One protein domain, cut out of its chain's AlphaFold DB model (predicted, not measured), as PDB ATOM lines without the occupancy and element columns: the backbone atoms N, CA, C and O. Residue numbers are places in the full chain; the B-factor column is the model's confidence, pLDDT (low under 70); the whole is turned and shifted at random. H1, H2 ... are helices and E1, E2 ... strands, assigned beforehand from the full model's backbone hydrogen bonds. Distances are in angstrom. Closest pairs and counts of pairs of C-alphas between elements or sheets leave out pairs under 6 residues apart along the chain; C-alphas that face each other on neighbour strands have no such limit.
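What this domain is: This is residues 13 to 150 of the 180 residues of the protein "PEP-CTERM domain-containing protein" of Gallionellales bacterium CG_4_9_14_0_8_um_filter_55_61 (UniProt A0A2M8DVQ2). The model is a long, narrow sandwich of two three-stranded sheets, E6 E1 E8 and E4 E3 E7, laid face to face with their strands crossed at 33 degrees. The short strand pair E2 and E5 sits at one end of it, while the small helix H1 and the long stretch of residues 84 to 103 make a loose, low-confidence region toward the other. The printed part has 138 residues, with named elements in the order E1 E2 E3 E4 E5 E6 H1 E7 E8, eight strands and one helix, mostly strand; its three sheets are antiparallel. It is only just loose, close to extended, with a radius of gyration of the C-alphas of 21.2 A, and a rod spanning 65 by 27 by 19 A.

Where its parts are: In the first sheet, E1 is residues 13 to 24, 36.2 A long, from C-alpha 13 at (-36.950, -39.957, 2.967). E6 is residues 73 to 83, 30.4 A, and E8 is residues 132 to 143, 37.2 A, ending at C-alpha 143 at (-32.930, -43.947, 3.121). In the second sheet, E3 is residues 39 to 50, 36.3 A, E4 is residues 53 to 62, 30.1 A, and E7 is residues 115 to 125, 33.2 A. E2 is residues 30 to 32 and E5 residues 68 to 70. H1 is residues 104 to 107, with C-alpha 104 at (-20.533, -38.012, -10.069).

How they stand to each other: The sheet E6 E1 E8 is twisted, its C-alphas up to 6.1 A off their best plane, and E1 is its inner strand. E1 is antiparallel to E8 at 168 degrees, with N 19 and O 137 within hydrogen-bond range at 2.8 A. E1 is antiparallel to E6 at 163 degrees, with N 18 and O 80 2.8 A apart. Facing it, the sheet E4 E3 E7 has E3 as its inner strand. The hairpin E3 and E4 has N 46 and O 57 2.8 A apart, and E3 and E7 have N 43 and O 121 2.8 A apart. Between the sheets, the closest C-alphas of E1 and E3 are those of Asn 20 and Ala 40, 5.7 A apart, and those of E4 and E6 are Leu 61 and Ala 80, 5.8 A apart. E2 and E5 are antiparallel neighbours at 129 degrees, with N 32 and O 68 2.8 A apart. The closest C-alphas of E1 and E5 are those of Asn 24 and Val 70, 6.7 A apart. H1 is on neither of the two larger sheets, and is too short for any O i to N i+4 pair; its one O i to N i+3 pair is within hydrogen-bond range.

The domain as a whole: The C-alphas of Gly 27 and Ala 95, the two farthest apart, are 66.9 A from each other. The printed part has no cut. The link from E6 to H1, 20 residues, is long. The mean pLDDT of the printed part is 78.1, and residue 13 and residues 49 to 54, 84 to 115 and 142 to 150 are under 70.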
ATOM      1  N   SER A  13     -35.811 -39.533   2.161       65.62
ATOM      2  CA  SER A  13     -36.950 -39.957   2.967       65.62
ATOM      3  C   SER A  13     -36.443 -40.475   4.302       65.62
ATOM      4  O   SER A  13     -35.772 -41.508   4.394       65.62
ATOM      5  N   ILE A  14     -36.743 -39.702   5.338       72.00
ATOM      6  CA  ILE A  14     -36.386 -39.993   6.719       72.00
ATOM      7  C   ILE A  14     -37.670 -39.989   7.525       72.00
ATOM      8  O   ILE A  14     -38.426 -39.018   7.481       72.00
ATOM      9  N   SER A  15     -37.894 -41.064   8.271       78.94
ATOM     10  CA  SER A  15     -38.997 -41.176   9.214       78.94
ATOM     11  C   SER A  15     -38.446 -41.180  10.632       78.94
ATOM     12  O   SER A  15     -37.538 -41.948  10.966       78.94
ATOM     13  N   THR A  16     -38.990 -40.298  11.461       86.81
ATOM     14  CA  THR A  16     -38.641 -40.183  12.877       86.81
ATOM     15  C   THR A  16     -39.889 -40.334  13.731       86.81
ATOM     16  O   THR A  16     -40.925 -39.742  13.415       86.81
ATOM     17  N   LEU A  17     -39.764 -41.074  14.828       91.06
ATOM     18  CA  LEU A  17     -40.795 -41.273  15.841       91.06
ATOM     19  C   LEU A  17     -40.215 -40.954  17.220       91.06
ATOM     20  O   LEU A  17     -39.107 -41.385  17.534       91.06
ATOM     21  N   LEU A  18     -40.983 -40.241  18.037       94.62
ATOM     22  CA  LEU A  18     -40.700 -39.957  19.438       94.62
ATOM     23  C   LEU A  18     -41.917 -40.335  20.279       94.62
ATOM     24  O   LEU A  18     -43.010 -39.813  20.049       94.62
ATOM     25  N   ASN A  19     -41.707 -41.177  21.281       95.00
ATOM     26  CA  ASN A  19     -42.682 -41.517  22.302       95.00
ATOM     27  C   ASN A  19     -42.236 -40.934  23.646       95.00
ATOM     28  O   ASN A  19     -41.087 -41.066  24.064       95.00
ATOM     29  N   ASN A  20     -43.160 -40.266  24.329       95.56
ATOM     30  CA  ASN A  20     -43.004 -39.845  25.712       95.56
ATOM     31  C   ASN A  20     -43.678 -40.893  26.597       95.56
ATOM     32  O   ASN A  20     -44.888 -41.119  26.489       95.56
ATOM     33  N   THR A  21     -42.899 -41.540  27.451       94.88
ATOM     34  CA  THR A  21     -43.333 -42.670  28.267       94.88
ATOM     35  C   THR A  21     -43.232 -42.341  29.747       94.88
ATOM     36  O   THR A  21     -42.384 -41.573  30.211       94.88
ATOM     37  N   VAL A  22     -44.145 -42.927  30.507       94.94
ATOM     38  CA  VAL A  22     -44.229 -42.789  31.955       94.94
ATOM     39  C   VAL A  22     -44.327 -44.181  32.557       94.94
ATOM     40  O   VAL A  22     -45.087 -45.022  32.080       94.94
ATOM     41  N   PHE A  23     -43.568 -44.414  33.620       95.56
ATOM     42  CA  PHE A  23     -43.669 -45.591  34.462       95.56
ATOM     43  C   PHE A  23     -44.120 -45.185  35.863       95.56
ATOM     44  O   PHE A  23     -43.414 -44.472  36.577       95.56
ATOM     45  N   ASN A  24     -45.294 -45.654  36.272       96.38
ATOM     46  CA  ASN A  24     -45.803 -45.465  37.622       96.38
ATOM     47  C   ASN A  24     -45.518 -46.716  38.461       96.38
ATOM     48  O   ASN A  24     -46.117 -47.770  38.245       96.38
ATOM     49  N   SER A  25     -44.630 -46.590  39.447       96.25
ATOM     50  CA  SER A  25     -44.274 -47.687  40.350       96.25
ATOM     51  C   SER A  25     -45.222 -47.819  41.550       96.25
ATOM     52  O   SER A  25     -44.986 -48.643  42.435       96.25
ATOM     53  N   LYS A  26     -46.248 -46.967  41.655       92.75
ATOM     54  CA  LYS A  26     -47.260 -47.025  42.716       92.75
ATOM     55  C   LYS A  26     -48.363 -48.008  42.332       92.75
ATOM     56  O   LYS A  26     -48.699 -48.146  41.165       92.75
ATOM     57  N   GLY A  27     -48.982 -48.643  43.329       92.69
ATOM     58  CA  GLY A  27     -50.127 -49.546  43.132       92.69
ATOM     59  C   GLY A  27     -51.447 -48.843  42.790       92.69
ATOM     60  O   GLY A  27     -52.472 -49.503  42.663       92.69
ATOM     61  N   THR A  28     -51.444 -47.515  42.655       95.25
ATOM     62  CA  THR A  28     -52.617 -46.697  42.328       95.25
ATOM     63  C   THR A  28     -52.283 -45.676  41.239       95.25
ATOM     64  O   THR A  28     -51.111 -45.329  41.065       95.25
ATOM     65  N   PRO A  29     -53.284 -45.171  40.493       95.31
ATOM     66  CA  PRO A  29     -53.059 -44.110  39.522       95.31
ATOM     67  C   PRO A  29     -52.529 -42.828  40.169       95.31
ATOM     68  O   PRO A  29     -53.007 -42.419  41.227       95.31
ATOM     69  N   VAL A  30     -51.583 -42.164  39.506       95.12
ATOM     70  CA  VAL A  30     -50.929 -40.952  40.014       95.12
ATOM     71  C   VAL A  30     -51.079 -39.808  39.016       95.12
ATOM     72  O   VAL A  30     -50.872 -40.002  37.821       95.12
ATOM     73  N   ALA A  31     -51.446 -38.620  39.502       94.62
ATOM     74  CA  ALA A  31     -51.554 -37.421  38.675       94.62
ATOM     75  C   ALA A  31     -50.165 -36.877  38.298       94.62
ATOM     76  O   ALA A  31     -49.309 -36.701  39.162       94.62
ATOM     77  N   VAL A  32     -49.955 -36.587  37.017       94.75
ATOM     78  CA  VAL A  32     -48.703 -36.062  36.455       94.75
ATOM     79  C   VAL A  32     -48.982 -34.854  35.568       94.75
ATOM     80  O   VAL A  32     -50.115 -34.640  35.129       94.75
ATOM     81  N   GLY A  33     -47.948 -34.059  35.298       92.88
ATOM     82  CA  GLY A  33     -48.056 -32.914  34.398       92.88
ATOM     83  C   GLY A  33     -48.836 -31.720  34.966       92.88
ATOM     84  O   GLY A  33     -49.136 -30.780  34.241       92.88
ATOM     85  N   ASN A  34     -49.202 -31.736  36.252       91.94
ATOM     86  CA  ASN A  34     -49.946 -30.651  36.895       91.94
ATOM     87  C   ASN A  34     -49.021 -29.839  37.829       91.94
ATOM     88  O   ASN A  34     -48.441 -30.439  38.738       91.94
ATOM     89  N   PRO A  35     -48.867 -28.507  37.661       91.38
ATOM     90  CA  PRO A  35     -49.461 -27.651  36.624       91.38
ATOM     91  C   PRO A  35     -48.677 -27.618  35.303       91.38
ATOM     92  O   PRO A  35     -49.168 -27.050  34.333       91.38
ATOM     93  N   VAL A  36     -47.457 -28.171  35.267       95.75
ATOM     94  CA  VAL A  36     -46.582 -28.131  34.085       95.75
ATOM     95  C   VAL A  36     -46.703 -29.439  33.299       95.75
ATOM     96  O   VAL A  36     -46.219 -30.460  33.802       95.75
ATOM     97  N   PRO A  37     -47.298 -29.430  32.089       95.50
ATOM     98  CA  PRO A  37     -47.530 -30.642  31.308       95.50
ATOM     99  C   PRO A  37     -46.246 -31.409  31.016       95.50
ATOM    100  O   PRO A  37     -45.200 -30.806  30.776       95.50
ATOM    101  N   LEU A  38     -46.342 -32.739  30.981       95.75
ATOM    102  CA  LEU A  38     -45.230 -33.573  30.540       95.75
ATOM    103  C   LEU A  38     -45.086 -33.502  29.026       95.75
ATOM    104  O   LEU A  38     -46.014 -33.842  28.295       95.75
ATOM    105  N   THR A  39     -43.904 -33.118  28.561       96.06
ATOM    106  CA  THR A  39     -43.541 -33.079  27.142       96.06
ATOM    107  C   THR A  39     -42.175 -33.716  26.944       96.06
ATOM    108  O   THR A  39     -41.314 -33.656  27.820       96.06
ATOM    109  N   ALA A  40     -41.958 -34.314  25.778       96.44
ATOM    110  CA  ALA A  40     -40.636 -34.708  25.327       96.44
ATOM    111  C   ALA A  40     -40.333 -34.008  24.007       96.44
ATOM    112  O   ALA A  40     -41.181 -33.961  23.113       96.44
ATOM    113  N   THR A  41     -39.110 -33.505  23.892       94.62
ATOM    114  CA  THR A  41     -38.574 -32.946  22.656       94.62
ATOM    115  C   THR A  41     -37.348 -33.748  22.265       94.62
ATOM    116  O   THR A  41     -36.470 -33.964  23.098       94.62
ATOM    117  N   ALA A  42     -37.269 -34.178  21.010       92.50
ATOM    118  CA  ALA A  42     -36.085 -34.812  20.453       92.50
ATOM    119  C   ALA A  42     -35.654 -34.093  19.179       92.50
ATOM    120  O   ALA A  42     -36.461 -33.842  18.283       92.50
ATOM    121  N   THR A  43     -34.364 -33.802  19.098       89.69
ATOM    122  CA  THR A  43     -33.711 -33.289  17.902       89.69
ATOM    123  C   THR A  43     -32.844 -34.396  17.336       89.69
ATOM    124  O   THR A  43     -31.952 -34.908  18.012       89.69
ATOM    125  N   THR A  44     -33.128 -34.773  16.095       86.00
ATOM    126  CA  THR A  44     -32.347 -35.762  15.356       86.00
ATOM    127  C   THR A  44     -31.645 -35.067  14.206       86.00
ATOM    128  O   THR A  44     -32.291 -34.429  13.372       86.00
ATOM    129  N   THR A  45     -30.326 -35.197  14.165       82.44
ATOM    130  CA  THR A  45     -29.466 -34.622  13.138       82.44
ATOM    131  C   THR A  45     -28.860 -35.739  12.304       82.44
ATOM    132  O   THR A  45     -28.304 -36.708  12.818       82.44
ATOM    133  N   PHE A  46     -28.963 -35.565  10.995       78.00
ATOM    134  CA  PHE A  46     -28.428 -36.453   9.982       78.00
ATOM    135  C   PHE A  46     -27.259 -35.754   9.314       78.00
ATOM    136  O   PHE A  46     -27.400 -34.626   8.837       78.00
ATOM    137  N   THR A  47     -26.120 -36.433   9.262       76.88
ATOM    138  CA  THR A  47     -24.960 -35.984   8.499       76.88
ATOM    139  C   THR A  47     -24.521 -37.098   7.562       76.88
ATOM    140  O   THR A  47     -24.114 -38.176   7.984       76.88
ATOM    141  N   GLY A  48     -24.650 -36.854   6.264       72.62
ATOM    142  CA  GLY A  48     -24.093 -37.689   5.213       72.62
ATOM    143  C   GLY A  48     -22.863 -37.012   4.633       72.62
ATOM    144  O   GLY A  48     -22.893 -35.814   4.369       72.62
ATOM    145  N   SER A  49     -21.786 -37.753   4.406       66.69
ATOM    146  CA  SER A  49     -20.683 -37.262   3.579       66.69
ATOM    147  C   SER A  49     -20.579 -38.110   2.323       66.69
ATOM    148  O   SER A  49     -20.547 -39.340   2.387       66.69
ATOM    149  N   ILE A  50     -20.518 -37.422   1.189       67.50
ATOM    150  CA  ILE A  50     -19.949 -37.947  -0.048       67.50
ATOM    151  C   ILE A  50     -18.642 -37.193  -0.311       67.50
ATOM    152  O   ILE A  50     -18.465 -36.090   0.208       67.50
ATOM    153  N   ALA A  51     -17.731 -37.761  -1.108       57.25
ATOM    154  CA  ALA A  51     -16.334 -37.321  -1.257       57.25
ATOM    155  C   ALA A  51     -16.121 -35.830  -1.619       57.25
ATOM    156  O   ALA A  51     -14.988 -35.353  -1.632       57.25
ATOM    157  N   SER A  52     -17.184 -35.079  -1.927       53.72
ATOM    158  CA  SER A  52     -17.133 -33.637  -2.197       53.72
ATOM    159  C   SER A  52     -18.339 -32.836  -1.681       53.72
ATOM    160  O   SER A  52     -18.390 -31.632  -1.914       53.72
ATOM    161  N   ALA A  53     -19.291 -33.450  -0.969       57.59
ATOM    162  CA  ALA A  53     -20.451 -32.738  -0.433       57.59
ATOM    163  C   ALA A  53     -20.844 -33.251   0.956       57.59
ATOM    164  O   ALA A  53     -20.926 -34.459   1.204       57.59
ATOM    165  N   LEU A  54     -21.103 -32.304   1.857       65.50
ATOM    166  CA  LEU A  54     -21.720 -32.567   3.147       65.50
ATOM    167  C   LEU A  54     -23.233 -32.416   3.000       65.50
ATOM    168  O   LEU A  54     -23.731 -31.389   2.546       65.50
ATOM    169  N   LEU A  55     -23.949 -33.452   3.401       70.44
ATOM    170  CA  LEU A  55     -25.395 -33.553   3.360       70.44
ATOM    171  C   LEU A  55     -25.868 -33.448   4.809       70.44
ATOM    172  O   LEU A  55     -25.491 -34.272   5.642       70.44
ATOM    173  N   THR A  56     -26.651 -32.426   5.140       73.62
ATOM    174  CA  THR A  56     -27.130 -32.227   6.513       73.62
ATOM    175  C   THR A  56     -28.630 -32.044   6.554       73.62
ATOM    176  O   THR A  56     -29.188 -31.294   5.756       73.62
ATOM    177  N   GLY A  57     -29.263 -32.667   7.541       75.88
ATOM    178  CA  GLY A  57     -30.679 -32.505   7.819       75.88
ATOM    179  C   GLY A  57     -30.946 -32.554   9.318       75.88
ATOM    180  O   GLY A  57     -30.258 -33.263  10.045       75.88
ATOM    181  N   THR A  58     -31.929 -31.797   9.802       80.56
ATOM    182  CA  THR A  58     -32.353 -31.852  11.208       80.56
ATOM    183  C   THR A  58     -33.868 -31.930  11.300       80.56
ATOM    184  O   THR A  58     -34.570 -31.229  10.574       80.56
ATOM    185  N   ASN A  59     -34.359 -32.778  12.200       85.06
ATOM    186  CA  ASN A  59     -35.768 -32.880  12.550       85.06
ATOM    187  C   ASN A  59     -35.943 -32.644  14.050       85.06
ATOM    188  O   ASN A  59     -35.172 -33.184  14.848       85.06
ATOM    189  N   THR A  60     -36.961 -31.874  14.425       90.38
ATOM    190  CA  THR A  60     -37.318 -31.625  15.823       90.38
ATOM    191  C   THR A  60     -38.741 -32.103  16.053       90.38
ATOM    192  O   THR A  60     -39.684 -31.573  15.470       90.38
ATOM    193  N   LEU A  61     -38.886 -33.108  16.912       93.19
ATOM    194  CA  LEU A  61     -40.166 -33.662  17.326       93.19
ATOM    195  C   LEU A  61     -40.486 -33.205  18.741       93.19
ATOM    196  O   LEU A  61     -39.652 -33.367  19.628       93.19
ATOM    197  N   THR A  62     -41.706 -32.723  18.958       95.31
ATOM    198  CA  THR A  62     -42.218 -32.370  20.286       95.31
ATOM    199  C   THR A  62     -43.534 -33.098  20.513       95.31
ATOM    200  O   THR A  62     -44.470 -32.932  19.730       95.31
ATOM    201  N   THR A  63     -43.621 -33.915  21.564       96.94
ATOM    202  CA  THR A  63     -44.878 -34.591  21.912       96.94
ATOM    203  C   THR A  63     -45.903 -33.594  22.456       96.94
ATOM    204  O   THR A  63     -45.514 -32.614  23.099       96.94
ATOM    205  N   PRO A  64     -47.213 -33.857  22.296       95.69
ATOM    206  CA  PRO A  64     -48.239 -33.118  23.023       95.69
ATOM    207  C   PRO A  64     -47.975 -33.131  24.534       95.69
ATOM    208  O   PRO A  64     -47.431 -34.101  25.067       95.69
ATOM    209  N   GLY A  65     -48.362 -32.051  25.216       94.75
ATOM    210  CA  GLY A  65     -48.305 -31.980  26.672       94.75
ATOM    211  C   GLY A  65     -49.338 -32.903  27.308       94.75
ATOM    212  O   GLY A  65     -50.513 -32.846  26.947       94.75
ATOM    213  N   PHE A  66     -48.916 -33.718  28.272       96.25
ATOM    214  CA  PHE A  66     -49.813 -34.587  29.027       96.25
ATOM    215  C   PHE A  66     -50.035 -34.076  30.452       96.25
ATOM    216  O   PHE A  66     -49.077 -33.831  31.189       96.25
ATOM    217  N   VAL A  67     -51.310 -33.963  30.835       96.31
ATOM    218  CA  VAL A  67     -51.775 -33.692  32.200       96.31
ATOM    219  C   VAL A  67     -52.875 -34.692  32.522       96.31
ATOM    220  O   VAL A  67     -53.868 -34.768  31.799       96.31
ATOM    221  N   GLY A  68     -52.722 -35.457  33.597       94.69
ATOM    222  CA  GLY A  68     -53.726 -36.447  33.979       94.69
ATOM    223  C   GLY A  68     -53.178 -37.552  34.864       94.69
ATOM    224  O   GLY A  68     -52.051 -37.477  35.349       94.69
ATOM    225  N   ASN A  69     -53.986 -38.585  35.086       94.75
ATOM    226  CA  ASN A  69     -53.611 -39.726  35.912       94.75
ATOM    227  C   ASN A  69     -52.990 -40.838  35.062       94.75
ATOM    228  O   ASN A  69     -53.574 -41.265  34.070       94.75
ATOM    229  N   VAL A  70     -51.839 -41.351  35.498       95.12
ATOM    230  CA  VAL A  70     -51.167 -42.510  34.898       95.12
ATOM    231  C   VAL A  70     -51.411 -43.728  35.778       95.12
ATOM    232  O   VAL A  70     -51.126 -43.696  36.977       95.12
ATOM    233  N   ALA A  71     -51.964 -44.793  35.200       95.56
ATOM    234  CA  ALA A  71     -52.185 -46.061  35.894       95.56
ATOM    235  C   ALA A  71     -50.850 -46.724  36.300       95.56
ATOM    236  O   ALA A  71     -49.813 -46.378  35.736       95.56
ATOM    237  N   PRO A  72     -50.844 -47.659  37.268       96.38
ATOM    238  CA  PRO A  72     -49.655 -48.447  37.594       96.38
ATOM    239  C   PRO A  72     -49.045 -49.125  36.358       96.38
ATOM    240  O   PRO A  72     -49.773 -49.691  35.544       96.38
ATOM    241  N   GLY A  73     -47.715 -49.114  36.245       95.00
ATOM    242  CA  GLY A  73     -46.983 -49.696  35.117       95.00
ATOM    243  C   GLY A  73     -46.557 -48.683  34.050       95.00
ATOM    244  O   GLY A  73     -46.462 -47.485  34.316       95.00
ATOM    245  N   PHE A  74     -46.232 -49.186  32.853       94.38
ATOM    246  CA  PHE A  74     -45.779 -48.380  31.713       94.38
ATOM    247  C   PHE A  74     -46.958 -47.824  30.911       94.38
ATOM    248  O   PHE A  74     -47.943 -48.516  30.657       94.38
ATOM    249  N   SER A  75     -46.851 -46.575  30.471       93.12
ATOM    250  CA  SER A  75     -47.824 -45.923  29.596       93.12
ATOM    251  C   SER A  75     -47.130 -44.934  28.665       93.12
ATOM    252  O   SER A  75     -46.218 -44.221  29.077       93.12
ATOM    253  N   THR A  76     -47.580 -44.866  27.413       94.94
ATOM    254  CA  THR A  76     -47.183 -43.795  26.486       94.94
ATOM    255  C   THR A  76     -48.173 -42.649  26.635       94.94
ATOM    256  O   THR A  76     -49.376 -42.859  26.502       94.94
ATOM    257  N   VAL A  77     -47.677 -41.453  26.944       94.56
ATOM    258  CA  VAL A  77     -48.502 -40.265  27.232       94.56
ATOM    259  C   VAL A  77     -48.451 -39.215  26.127       94.56
ATOM    260  O   VAL A  77     -49.213 -38.253  26.142       94.56
ATOM    261  N   GLY A  78     -47.574 -39.401  25.143       94.69
ATOM    262  CA  GLY A  78     -47.523 -38.569  23.953       94.69
ATOM    263  C   GLY A  78     -46.666 -39.203  22.869       94.69
ATOM    264  O   GLY A  78     -45.676 -39.865  23.163       94.69
ATOM    265  N   THR A  79     -47.037 -38.958  21.618       95.75
ATOM    266  CA  THR A  79     -46.291 -39.408  20.442       95.75
ATOM    267  C   THR A  79     -46.171 -38.251  19.462       95.75
ATOM    268  O   THR A  79     -47.127 -37.508  19.246       95.75
ATOM    269  N   ALA A  80     -44.993 -38.097  18.869       94.81
ATOM    270  CA  ALA A  80     -44.737 -37.191  17.763       94.81
ATOM    271  C   ALA A  80     -44.010 -37.950  16.657       94.81
ATOM    272  O   ALA A  80     -43.160 -38.798  16.922       94.81
ATOM    273  N   SER A  81     -44.345 -37.650  15.408       92.25
ATOM    274  CA  SER A  81     -43.667 -38.234  14.258       92.25
ATOM    275  C   SER A  81     -43.514 -37.201  13.158       92.25
ATOM    276  O   SER A  81     -44.257 -36.222  13.090       92.25
ATOM    277  N   SER A  82     -42.525 -37.419  12.309       85.75
ATOM    278  CA  SER A  82     -42.301 -36.616  11.119       85.75
ATOM    279  C   SER A  82     -41.724 -37.511  10.040       85.75
ATOM    280  O   SER A  82     -40.951 -38.432  10.317       85.75
ATOM    281  N   SER A  83     -42.149 -37.247   8.813       74.00
ATOM    282  CA  SER A  83     -41.611 -37.866   7.614       74.00
ATOM    283  C   SER A  83     -41.109 -36.740   6.722       74.00
ATOM    284  O   SER A  83     -41.878 -35.830   6.417       74.00
ATOM    285  N   ASN A  84     -39.842 -36.839   6.315       61.59
ATOM    286  CA  ASN A  84     -39.077 -35.944   5.441       61.59
ATOM    287  C   ASN A  84     -38.230 -34.899   6.172       61.59
ATOM    288  O   ASN A  84     -38.733 -33.992   6.832       61.59
ATOM    289  N   VAL A  85     -36.918 -34.978   5.946       55.41
ATOM    290  CA  VAL A  85     -36.010 -33.851   6.144       55.41
ATOM    291  C   VAL A  85     -35.589 -33.387   4.752       55.41
ATOM    292  O   VAL A  85     -34.999 -34.185   4.025       55.41
ATOM    293  N   PRO A  86     -35.898 -32.147   4.333       53.12
ATOM    294  CA  PRO A  86     -35.431 -31.648   3.048       53.12
ATOM    295  C   PRO A  86     -33.896 -31.593   3.055       53.12
ATOM    296  O   PRO A  86     -33.298 -30.821   3.803       53.12
ATOM    297  N   GLY A  87     -33.258 -32.447   2.250       51.44
ATOM    298  CA  GLY A  87     -31.822 -32.385   1.987       51.44
ATOM    299  C   GLY A  87     -31.497 -31.165   1.122       51.44
ATOM    300  O   GLY A  87     -32.189 -30.887   0.145       51.44
ATOM    301  N   LEU A  88     -30.460 -30.415   1.495       52.22
ATOM    302  CA  LEU A  88     -30.111 -29.103   0.921       52.22
ATOM    303  C   LEU A  88     -29.020 -29.157  -0.161       52.22
ATOM    304  O   LEU A  88     -28.229 -28.229  -0.315       52.22
ATOM    305  N   SER A  89     -28.945 -30.237  -0.923       55.25
ATOM    306  CA  SER A  89     -27.799 -30.484  -1.801       55.25
ATOM    307  C   SER A  89     -28.264 -30.984  -3.157       55.25
ATOM    308  O   SER A  89     -28.540 -32.164  -3.329       55.25
ATOM    309  N   CYS A  90     -28.341 -30.060  -4.111       55.59
ATOM    310  CA  CYS A  90     -28.425 -30.375  -5.530       55.59
ATOM    311  C   CYS A  90     -27.087 -31.000  -5.949       55.59
ATOM    312  O   CYS A  90     -26.057 -30.324  -5.902       55.59
ATOM    313  N   LEU A  91     -27.090 -32.280  -6.323       57.69
ATOM    314  CA  LEU A  91     -25.920 -32.967  -6.865       57.69
ATOM    315  C   LEU A  91     -26.066 -33.071  -8.383       57.69
ATOM    316  O   LEU A  91     -26.956 -33.751  -8.883       57.69
ATOM    317  N   SER A  92     -25.191 -32.397  -9.126       56.19
ATOM    318  CA  SER A  92     -25.154 -32.494 -10.587       56.19
ATOM    319  C   SER A  92     -23.724 -32.502 -11.114       56.19
ATOM    320  O   SER A  92     -22.821 -31.913 -10.516       56.19
ATOM    321  N   ASN A  93     -23.537 -33.157 -12.262       54.00
ATOM    322  CA  ASN A  93     -22.319 -33.109 -13.066       54.00
ATOM    323  C   ASN A  93     -22.213 -31.830 -13.922       54.00
ATOM    324  O   ASN A  93     -21.160 -31.573 -14.503       54.00
ATOM    325  N   ASP A  94     -23.270 -31.020 -13.996       56.38
ATOM    326  CA  ASP A  94     -23.309 -29.752 -14.723       56.38
ATOM    327  C   ASP A  94     -23.446 -28.541 -13.777       56.38
ATOM    328  O   ASP A  94     -23.637 -28.667 -12.568       56.38
ATOM    329  N   ALA A  95     -23.350 -27.330 -14.331       58.50
ATOM    330  CA  ALA A  95     -23.480 -26.081 -13.573       58.50
ATOM    331  C   ALA A  95     -24.917 -25.801 -13.077       58.50
ATOM    332  O   ALA A  95     -25.196 -24.722 -12.553       58.50
ATOM    333  N   SER A  96     -25.855 -26.741 -13.242       57.00
ATOM    334  CA  SER A  96     -27.272 -26.533 -12.934       57.00
ATOM    335  C   SER A  96     -27.572 -26.454 -11.430       57.00
ATOM    336  O   SER A  96     -28.668 -26.024 -11.054       57.00
ATOM    337  N   CYS A  97     -26.590 -26.806 -10.593       52.75
ATOM    338  CA  CYS A  97     -26.572 -26.616  -9.139       52.75
ATOM    339  C   CYS A  97     -25.717 -25.405  -8.689       52.75
ATOM    340  O   CYS A  97     -25.456 -25.245  -7.499       52.75
ATOM    341  N   GLY A  98     -25.266 -24.545  -9.612       56.97
ATOM    342  CA  GLY A  98     -24.352 -23.435  -9.319       56.97
ATOM    343  C   GLY A  98     -22.892 -23.885  -9.156       56.97
ATOM    344  O   GLY A  98     -22.502 -24.941  -9.647       56.97
ATOM    345  N   ALA A  99     -22.068 -23.090  -8.466       50.03
ATOM    346  CA  ALA A  99     -20.615 -23.297  -8.321       50.03
ATOM    347  C   ALA A  99     -20.193 -24.511  -7.449       50.03
ATOM    348  O   ALA A  99     -19.037 -24.600  -7.046       50.03
ATOM    349  N   GLY A 100     -21.116 -25.430  -7.140       48.09
ATOM    350  CA  GLY A 100     -20.914 -26.603  -6.278       48.09
ATOM    351  C   GLY A 100     -21.125 -27.944  -6.987       48.09
ATOM    352  O   GLY A 100     -21.547 -28.905  -6.346       48.09
ATOM    353  N   ASN A 101     -20.897 -28.022  -8.303       49.28
ATOM    354  CA  ASN A 101     -21.077 -29.269  -9.044       49.28
ATOM    355  C   ASN A 101     -20.076 -30.340  -8.569       49.28
ATOM    356  O   ASN A 101     -18.860 -30.176  -8.638       49.28
ATOM    357  N   SER A 102     -20.595 -31.454  -8.055       53.78
ATOM    358  CA  SER A 102     -19.779 -32.600  -7.650       53.78
ATOM    359  C   SER A 102     -19.712 -33.578  -8.815       53.78
ATOM    360  O   SER A 102     -20.744 -34.035  -9.302       53.78
ATOM    361  N   ASN A 103     -18.506 -33.907  -9.283       55.72
ATOM    362  CA  ASN A 103     -18.351 -34.865 -10.372       55.72
ATOM    363  C   ASN A 103     -18.782 -36.272  -9.916       55.72
ATOM    364  O   ASN A 103     -18.066 -36.952  -9.179       55.72
ATOM    365  N   LEU A 104     -19.951 -36.709 -10.389       59.31
ATOM    366  CA  LEU A 104     -20.533 -38.012 -10.069       59.31
ATOM    367  C   LEU A 104     -19.895 -39.176 -10.858       59.31
ATOM    368  O   LEU A 104     -20.213 -40.335 -10.600       59.31
ATOM    369  N   SER A 105     -18.963 -38.915 -11.789       58.34
ATOM    370  CA  SER A 105     -18.340 -39.966 -12.611       58.34
ATOM    371  C   SER A 105     -17.509 -40.960 -11.796       58.34
ATOM    372  O   SER A 105     -17.375 -42.109 -12.201       58.34
ATOM    373  N   ALA A 106     -16.994 -40.548 -10.632       54.12
ATOM    374  CA  ALA A 106     -16.276 -41.421  -9.700       54.12
ATOM    375  C   ALA A 106     -17.179 -42.471  -9.014       54.12
ATOM    376  O   ALA A 106     -16.668 -43.388  -8.376       54.12
ATOM    377  N   TYR A 107     -18.503 -42.346  -9.145       55.62
ATOM    378  CA  TYR A 107     -19.487 -43.221  -8.503       55.62
ATOM    379  C   TYR A 107     -20.072 -44.273  -9.463       55.62
ATOM    380  O   TYR A 107     -20.685 -45.237  -9.011       55.62
ATOM    381  N   ILE A 108     -19.865 -44.142 -10.782       56.00
ATOM    382  CA  ILE A 108     -20.319 -45.141 -11.760       56.00
ATOM    383  C   ILE A 108     -19.398 -46.368 -11.677       56.00
ATOM    384  O   ILE A 108     -18.241 -46.315 -12.084       56.00
ATOM    385  N   GLY A 109     -19.914 -47.485 -11.151       50.19
ATOM    386  CA  GLY A 109     -19.210 -48.777 -11.104       50.19
ATOM    387  C   GLY A 109     -18.183 -48.947  -9.974       50.19
ATOM    388  O   GLY A 109     -17.482 -49.957  -9.954       50.19
ATOM    389  N   GLY A 110     -18.085 -47.995  -9.038       48.38
ATOM    390  CA  GLY A 110     -17.214 -48.072  -7.858       48.38
ATOM    391  C   GLY A 110     -17.907 -48.646  -6.612       48.38
ATOM    392  O   GLY A 110     -19.128 -48.589  -6.482       48.38
ATOM    393  N   LEU A 111     -17.125 -49.183  -5.669       46.53
ATOM    394  CA  LEU A 111     -17.613 -49.590  -4.344       46.53
ATOM    395  C   LEU A 111     -17.953 -48.344  -3.502       46.53
ATOM    396  O   LEU A 111     -17.068 -47.584  -3.115       46.53
ATOM    397  N   ASN A 112     -19.251 -48.157  -3.248       52.56
ATOM    398  CA  ASN A 112     -19.875 -47.150  -2.380       52.56
ATOM    399  C   ASN A 112     -19.116 -46.874  -1.073       52.56
ATOM    400  O   ASN A 112     -18.859 -47.814  -0.328       52.56
ATOM    401  N   LEU A 113     -18.950 -45.600  -0.698       56.81
ATOM    402  CA  LEU A 113     -18.726 -45.206   0.701       56.81
ATOM    403  C   LEU A 113     -19.427 -43.872   1.011       56.81
ATOM    404  O   LEU A 113     -18.786 -42.850   1.235       56.81
ATOM    405  N   PHE A 114     -20.761 -43.867   1.023       63.06
ATOM    406  CA  PHE A 114     -21.495 -42.845   1.772       63.06
ATOM    407  C   PHE A 114     -21.563 -43.299   3.232       63.06
ATOM    408  O   PHE A 114     -21.958 -44.425   3.523       63.06
ATOM    409  N   THR A 115     -21.159 -42.433   4.158       68.31
ATOM    410  CA  THR A 115     -21.391 -42.659   5.589       68.31
ATOM    411  C   THR A 115     -22.498 -41.723   6.025       68.31
ATOM    412  O   THR A 115     -22.370 -40.511   5.860       68.31
ATOM    413  N   ILE A 116     -23.581 -42.289   6.555       72.50
ATOM    414  CA  ILE A 116     -24.656 -41.531   7.191       72.50
ATOM    415  C   ILE A 116     -24.487 -41.717   8.687       72.50
ATOM    416  O   ILE A 116     -24.600 -42.832   9.195       72.50
ATOM    417  N   ASN A 117     -24.223 -40.624   9.384       78.19
ATOM    418  CA  ASN A 117     -24.275 -40.595  10.826       78.19
ATOM    419  C   ASN A 117     -25.615 -40.010  11.272       78.19
ATOM    420  O   ASN A 117     -26.068 -38.982  10.761       78.19
ATOM    421  N   VAL A 118     -26.236 -40.679  12.238       78.62
ATOM    422  CA  VAL A 118     -27.471 -40.227  12.873       78.62
ATOM    423  C   VAL A 118     -27.155 -39.967  14.332       78.62
ATOM    424  O   VAL A 118     -26.803 -40.882  15.073       78.62
ATOM    425  N   ALA A 119     -27.276 -38.711  14.738       83.81
ATOM    426  CA  ALA A 119     -27.178 -38.315  16.130       83.81
ATOM    427  C   ALA A 119     -28.556 -37.864  16.607       83.81
ATOM    428  O   ALA A 119     -29.269 -37.158  15.894       83.81
ATOM    429  N   SER A 120     -28.930 -38.262  17.818       83.50
ATOM    430  CA  SER A 120     -30.168 -37.813  18.442       83.50
ATOM    431  C   SER A 120     -29.896 -37.372  19.868       83.50
ATOM    432  O   SER A 120     -29.094 -37.972  20.584       83.50
ATOM    433  N   SER A 121     -30.573 -36.309  20.267       88.56
ATOM    434  CA  SER A 121     -30.597 -35.822  21.638       88.56
ATOM    435  C   SER A 121     -32.020 -35.430  21.979       88.56
ATOM    436  O   SER A 121     -32.732 -34.893  21.130       88.56
ATOM    437  N   GLY A 122     -32.430 -35.669  23.216       87.94
ATOM    438  CA  GLY A 122     -33.748 -35.277  23.672       87.94
ATOM    439  C   GLY A 122     -33.724 -34.747  25.088       87.94
ATOM    440  O   GLY A 122     -32.835 -35.052  25.879       87.94
ATOM    441  N   THR A 123     -34.734 -33.948  25.389       91.06
ATOM    442  CA  THR A 123     -35.008 -33.434  26.723       91.06
ATOM    443  C   THR A 123     -36.463 -33.677  27.041       91.06
ATOM    444  O   THR A 123     -37.328 -33.585  26.165       91.06
ATOM    445  N   GLN A 124     -36.739 -33.918  28.309       91.94
ATOM    446  CA  GLN A 124     -38.092 -34.017  28.809       91.94
ATOM    447  C   GLN A 124     -38.358 -32.863  29.768       91.94
ATOM    448  O   GLN A 124     -37.497 -32.496  30.568       91.94
ATOM    449  N   GLY A 125     -39.544 -32.282  29.648       91.12
ATOM    450  CA  GLY A 125     -40.033 -31.226  30.518       91.12
ATOM    451  C   GLY A 125     -41.308 -31.653  31.237       91.12
ATOM    452  O   GLY A 125     -41.990 -32.591  30.823       91.12
ATOM    453  N   GLY A 126     -41.630 -30.930  32.307       93.12
ATOM    454  CA  GLY A 126     -42.848 -31.113  33.091       93.12
ATOM    455  C   GLY A 126     -42.603 -31.666  34.489       93.12
ATOM    456  O   GLY A 126     -41.465 -31.835  34.925       93.12
ATOM    457  N   SER A 127     -43.699 -31.909  35.205       92.25
ATOM    458  CA  SER A 127     -43.660 -32.299  36.615       92.25
ATOM    459  C   SER A 127     -44.138 -33.728  36.829       92.25
ATOM    460  O   SER A 127     -45.214 -34.112  36.357       92.25
ATOM    461  N   VAL A 128     -43.386 -34.481  37.635       93.69
ATOM    462  CA  VAL A 128     -43.803 -35.787  38.147       93.69
ATOM    463  C   VAL A 128     -43.677 -35.878  39.667       93.69
ATOM    464  O   VAL A 128     -42.714 -35.372  40.241       93.69
ATOM    465  N   PRO A 129     -44.645 -36.515  40.344       91.75
ATOM    466  CA  PRO A 129     -44.546 -36.825  41.763       91.75
ATOM    467  C   PRO A 129     -43.671 -38.064  42.018       91.75
ATOM    468  O   PRO A 129     -43.373 -38.853  41.122       91.75
ATOM    469  N   GLY A 130     -43.281 -38.268  43.278       92.19
ATOM    470  CA  GLY A 130     -42.392 -39.364  43.668       92.19
ATOM    471  C   GLY A 130     -42.941 -40.762  43.347       92.19
ATOM    472  O   GLY A 130     -44.075 -41.097  43.693       92.19
ATOM    473  N   GLY A 131     -42.096 -41.610  42.754       89.38
ATOM    474  CA  GLY A 131     -42.446 -42.963  42.294       89.38
ATOM    475  C   GLY A 131     -43.095 -43.012  40.909       89.38
ATOM    476  O   GLY A 131     -43.551 -44.072  40.487       89.38
ATOM    477  N   VAL A 132     -43.117 -41.880  40.205       93.19
ATOM    478  CA  VAL A 132     -43.331 -41.832  38.765       93.19
ATOM    479  C   VAL A 132     -41.996 -41.522  38.105       93.19
ATOM    480  O   VAL A 132     -41.334 -40.543  38.443       93.19
ATOM    481  N   PHE A 133     -41.608 -42.374  37.168       93.31
ATOM    482  CA  PHE A 133     -40.434 -42.201  36.331       93.31
ATOM    483  C   PHE A 133     -40.889 -41.884  34.924       93.31
ATOM    484  O   PHE A 133     -41.944 -42.333  34.478       93.31
ATOM    485  N   THR A 134     -40.091 -41.113  34.218       93.25
ATOM    486  CA  THR A 134     -40.423 -40.659  32.883       93.25
ATOM    487  C   THR A 134     -39.237 -40.890  31.976       93.25
ATOM    488  O   THR A 134     -38.083 -40.857  32.402       93.25
ATOM    489  N   GLY A 135     -39.533 -41.183  30.721       90.81
ATOM    490  CA  GLY A 135     -38.522 -41.463  29.723       90.81
ATOM    491  C   GLY A 135     -39.056 -41.179  28.340       90.81
ATOM    492  O   GLY A 135     -40.249 -40.967  28.132       90.81
ATOM    493  N   ASN A 136     -38.155 -41.155  27.383       90.12
ATOM    494  CA  ASN A 136     -38.493 -40.989  25.993       90.12
ATOM    495  C   ASN A 136     -37.677 -41.977  25.178       90.12
ATOM    496  O   ASN A 136     -36.462 -42.086  25.326       90.12
ATOM    497  N   ASP A 137     -38.373 -42.696  24.322       86.25
ATOM    498  CA  ASP A 137     -37.806 -43.589  23.339       86.25
ATOM    499  C   ASP A 137     -38.196 -43.081  21.956       86.25
ATOM    500  O   ASP A 137     -39.237 -42.459  21.735       86.25
ATOM    501  N   GLY A 138     -37.305 -43.287  21.005       82.81
ATOM    502  CA  GLY A 138     -37.517 -42.821  19.654       82.81
ATOM    503  C   GLY A 138     -36.672 -43.615  18.692       82.81
ATOM    504  O   GLY A 138     -35.656 -44.200  19.066       82.81
ATOM    505  N   ASN A 139     -37.113 -43.636  17.444       83.31
ATOM    506  CA  ASN A 139     -36.366 -44.256  16.371       83.31
ATOM    507  C   ASN A 139     -36.282 -43.311  15.175       83.31
ATOM    508  O   ASN A 139     -37.230 -42.584  14.869       83.31
ATOM    509  N   ALA A 140     -35.142 -43.351  14.497       76.69
ATOM    510  CA  ALA A 140     -34.870 -42.585  13.298       76.69
ATOM    511  C   ALA A 140     -34.326 -43.530  12.230       76.69
ATOM    512  O   ALA A 140     -33.225 -44.056  12.360       76.69
ATOM    513  N   ASN A 141     -35.100 -43.712  11.164       72.44
ATOM    514  CA  ASN A 141     -34.694 -44.499  10.007       72.44
ATOM    515  C   ASN A 141     -34.635 -43.583   8.785       72.44
ATOM    516  O   ASN A 141     -35.531 -42.765   8.569       72.44
ATOM    517  N   GLY A 142     -33.595 -43.740   7.973       66.69
ATOM    518  CA  GLY A 142     -33.405 -42.960   6.757       66.69
ATOM    519  C   GLY A 142     -33.013 -43.837   5.581       66.69
ATOM    520  O   GLY A 142     -32.339 -44.851   5.747       66.69
ATOM    521  N   SER A 143     -33.425 -43.419   4.390       65.00
ATOM    522  CA  SER A 143     -32.930 -43.947   3.121       65.00
ATOM    523  C   SER A 143     -32.428 -42.792   2.261       65.00
ATOM    524  O   SER A 143     -33.005 -41.701   2.274       65.00
ATOM    525  N   VAL A 144     -31.334 -43.026   1.539       62.81
ATOM    526  CA  VAL A 144     -30.774 -42.071   0.583       62.81
ATOM    527  C   VAL A 144     -30.802 -42.726  -0.785       62.81
ATOM    528  O   VAL A 144     -30.234 -43.801  -0.972       62.81
ATOM    529  N   SER A 145     -31.461 -42.060  -1.724       56.38
ATOM    530  CA  SER A 145     -31.530 -42.471  -3.122       56.38
ATOM    531  C   SER A 145     -30.852 -41.404  -3.966       56.38
ATOM    532  O   SER A 145     -31.234 -40.239  -3.900       56.38
ATOM    533  N   LEU A 146     -29.844 -41.807  -4.736       57.66
ATOM    534  CA  LEU A 146     -29.186 -40.962  -5.728       57.66
ATOM    535  C   LEU A 146     -29.813 -41.256  -7.090       57.66
ATOM    536  O   LEU A 146     -29.780 -42.402  -7.544       57.66
ATOM    537  N   PHE A 147     -30.362 -40.234  -7.741       52.03
ATOM    538  CA  PHE A 147     -30.844 -40.343  -9.115       52.03
ATOM    539  C   PHE A 147     -29.845 -39.659 -10.045       52.03
ATOM    540  O   PHE A 147     -29.558 -38.476  -9.895       52.03
ATOM    541  N   TYR A 148     -29.299 -40.405 -11.002       51.38
ATOM    542  CA  TYR A 148     -28.465 -39.846 -12.060       51.38
ATOM    543  C   TYR A 148     -29.245 -39.869 -13.373       51.38
ATOM    544  O   TYR A 148     -29.652 -40.928 -13.845       51.38
ATOM    545  N   ASP A 149     -29.412 -38.704 -13.991       49.72
ATOM    546  CA  ASP A 149     -29.851 -38.627 -15.380       49.72
ATOM    547  C   ASP A 149     -28.617 -38.664 -16.282       49.72
ATOM    548  O   ASP A 149     -27.842 -37.710 -16.381       49.72
ATOM    549  N   TYR A 150     -28.411 -39.800 -16.947       45.47
ATOM    550  CA  TYR A 150     -27.381 -39.919 -17.971       45.47
ATOM    551  C   TYR A 150     -27.915 -39.361 -19.294       45.47
ATOM    552  O   TYR A 150     -28.751 -39.981 -19.953       45.47
TER     553      TYR A 150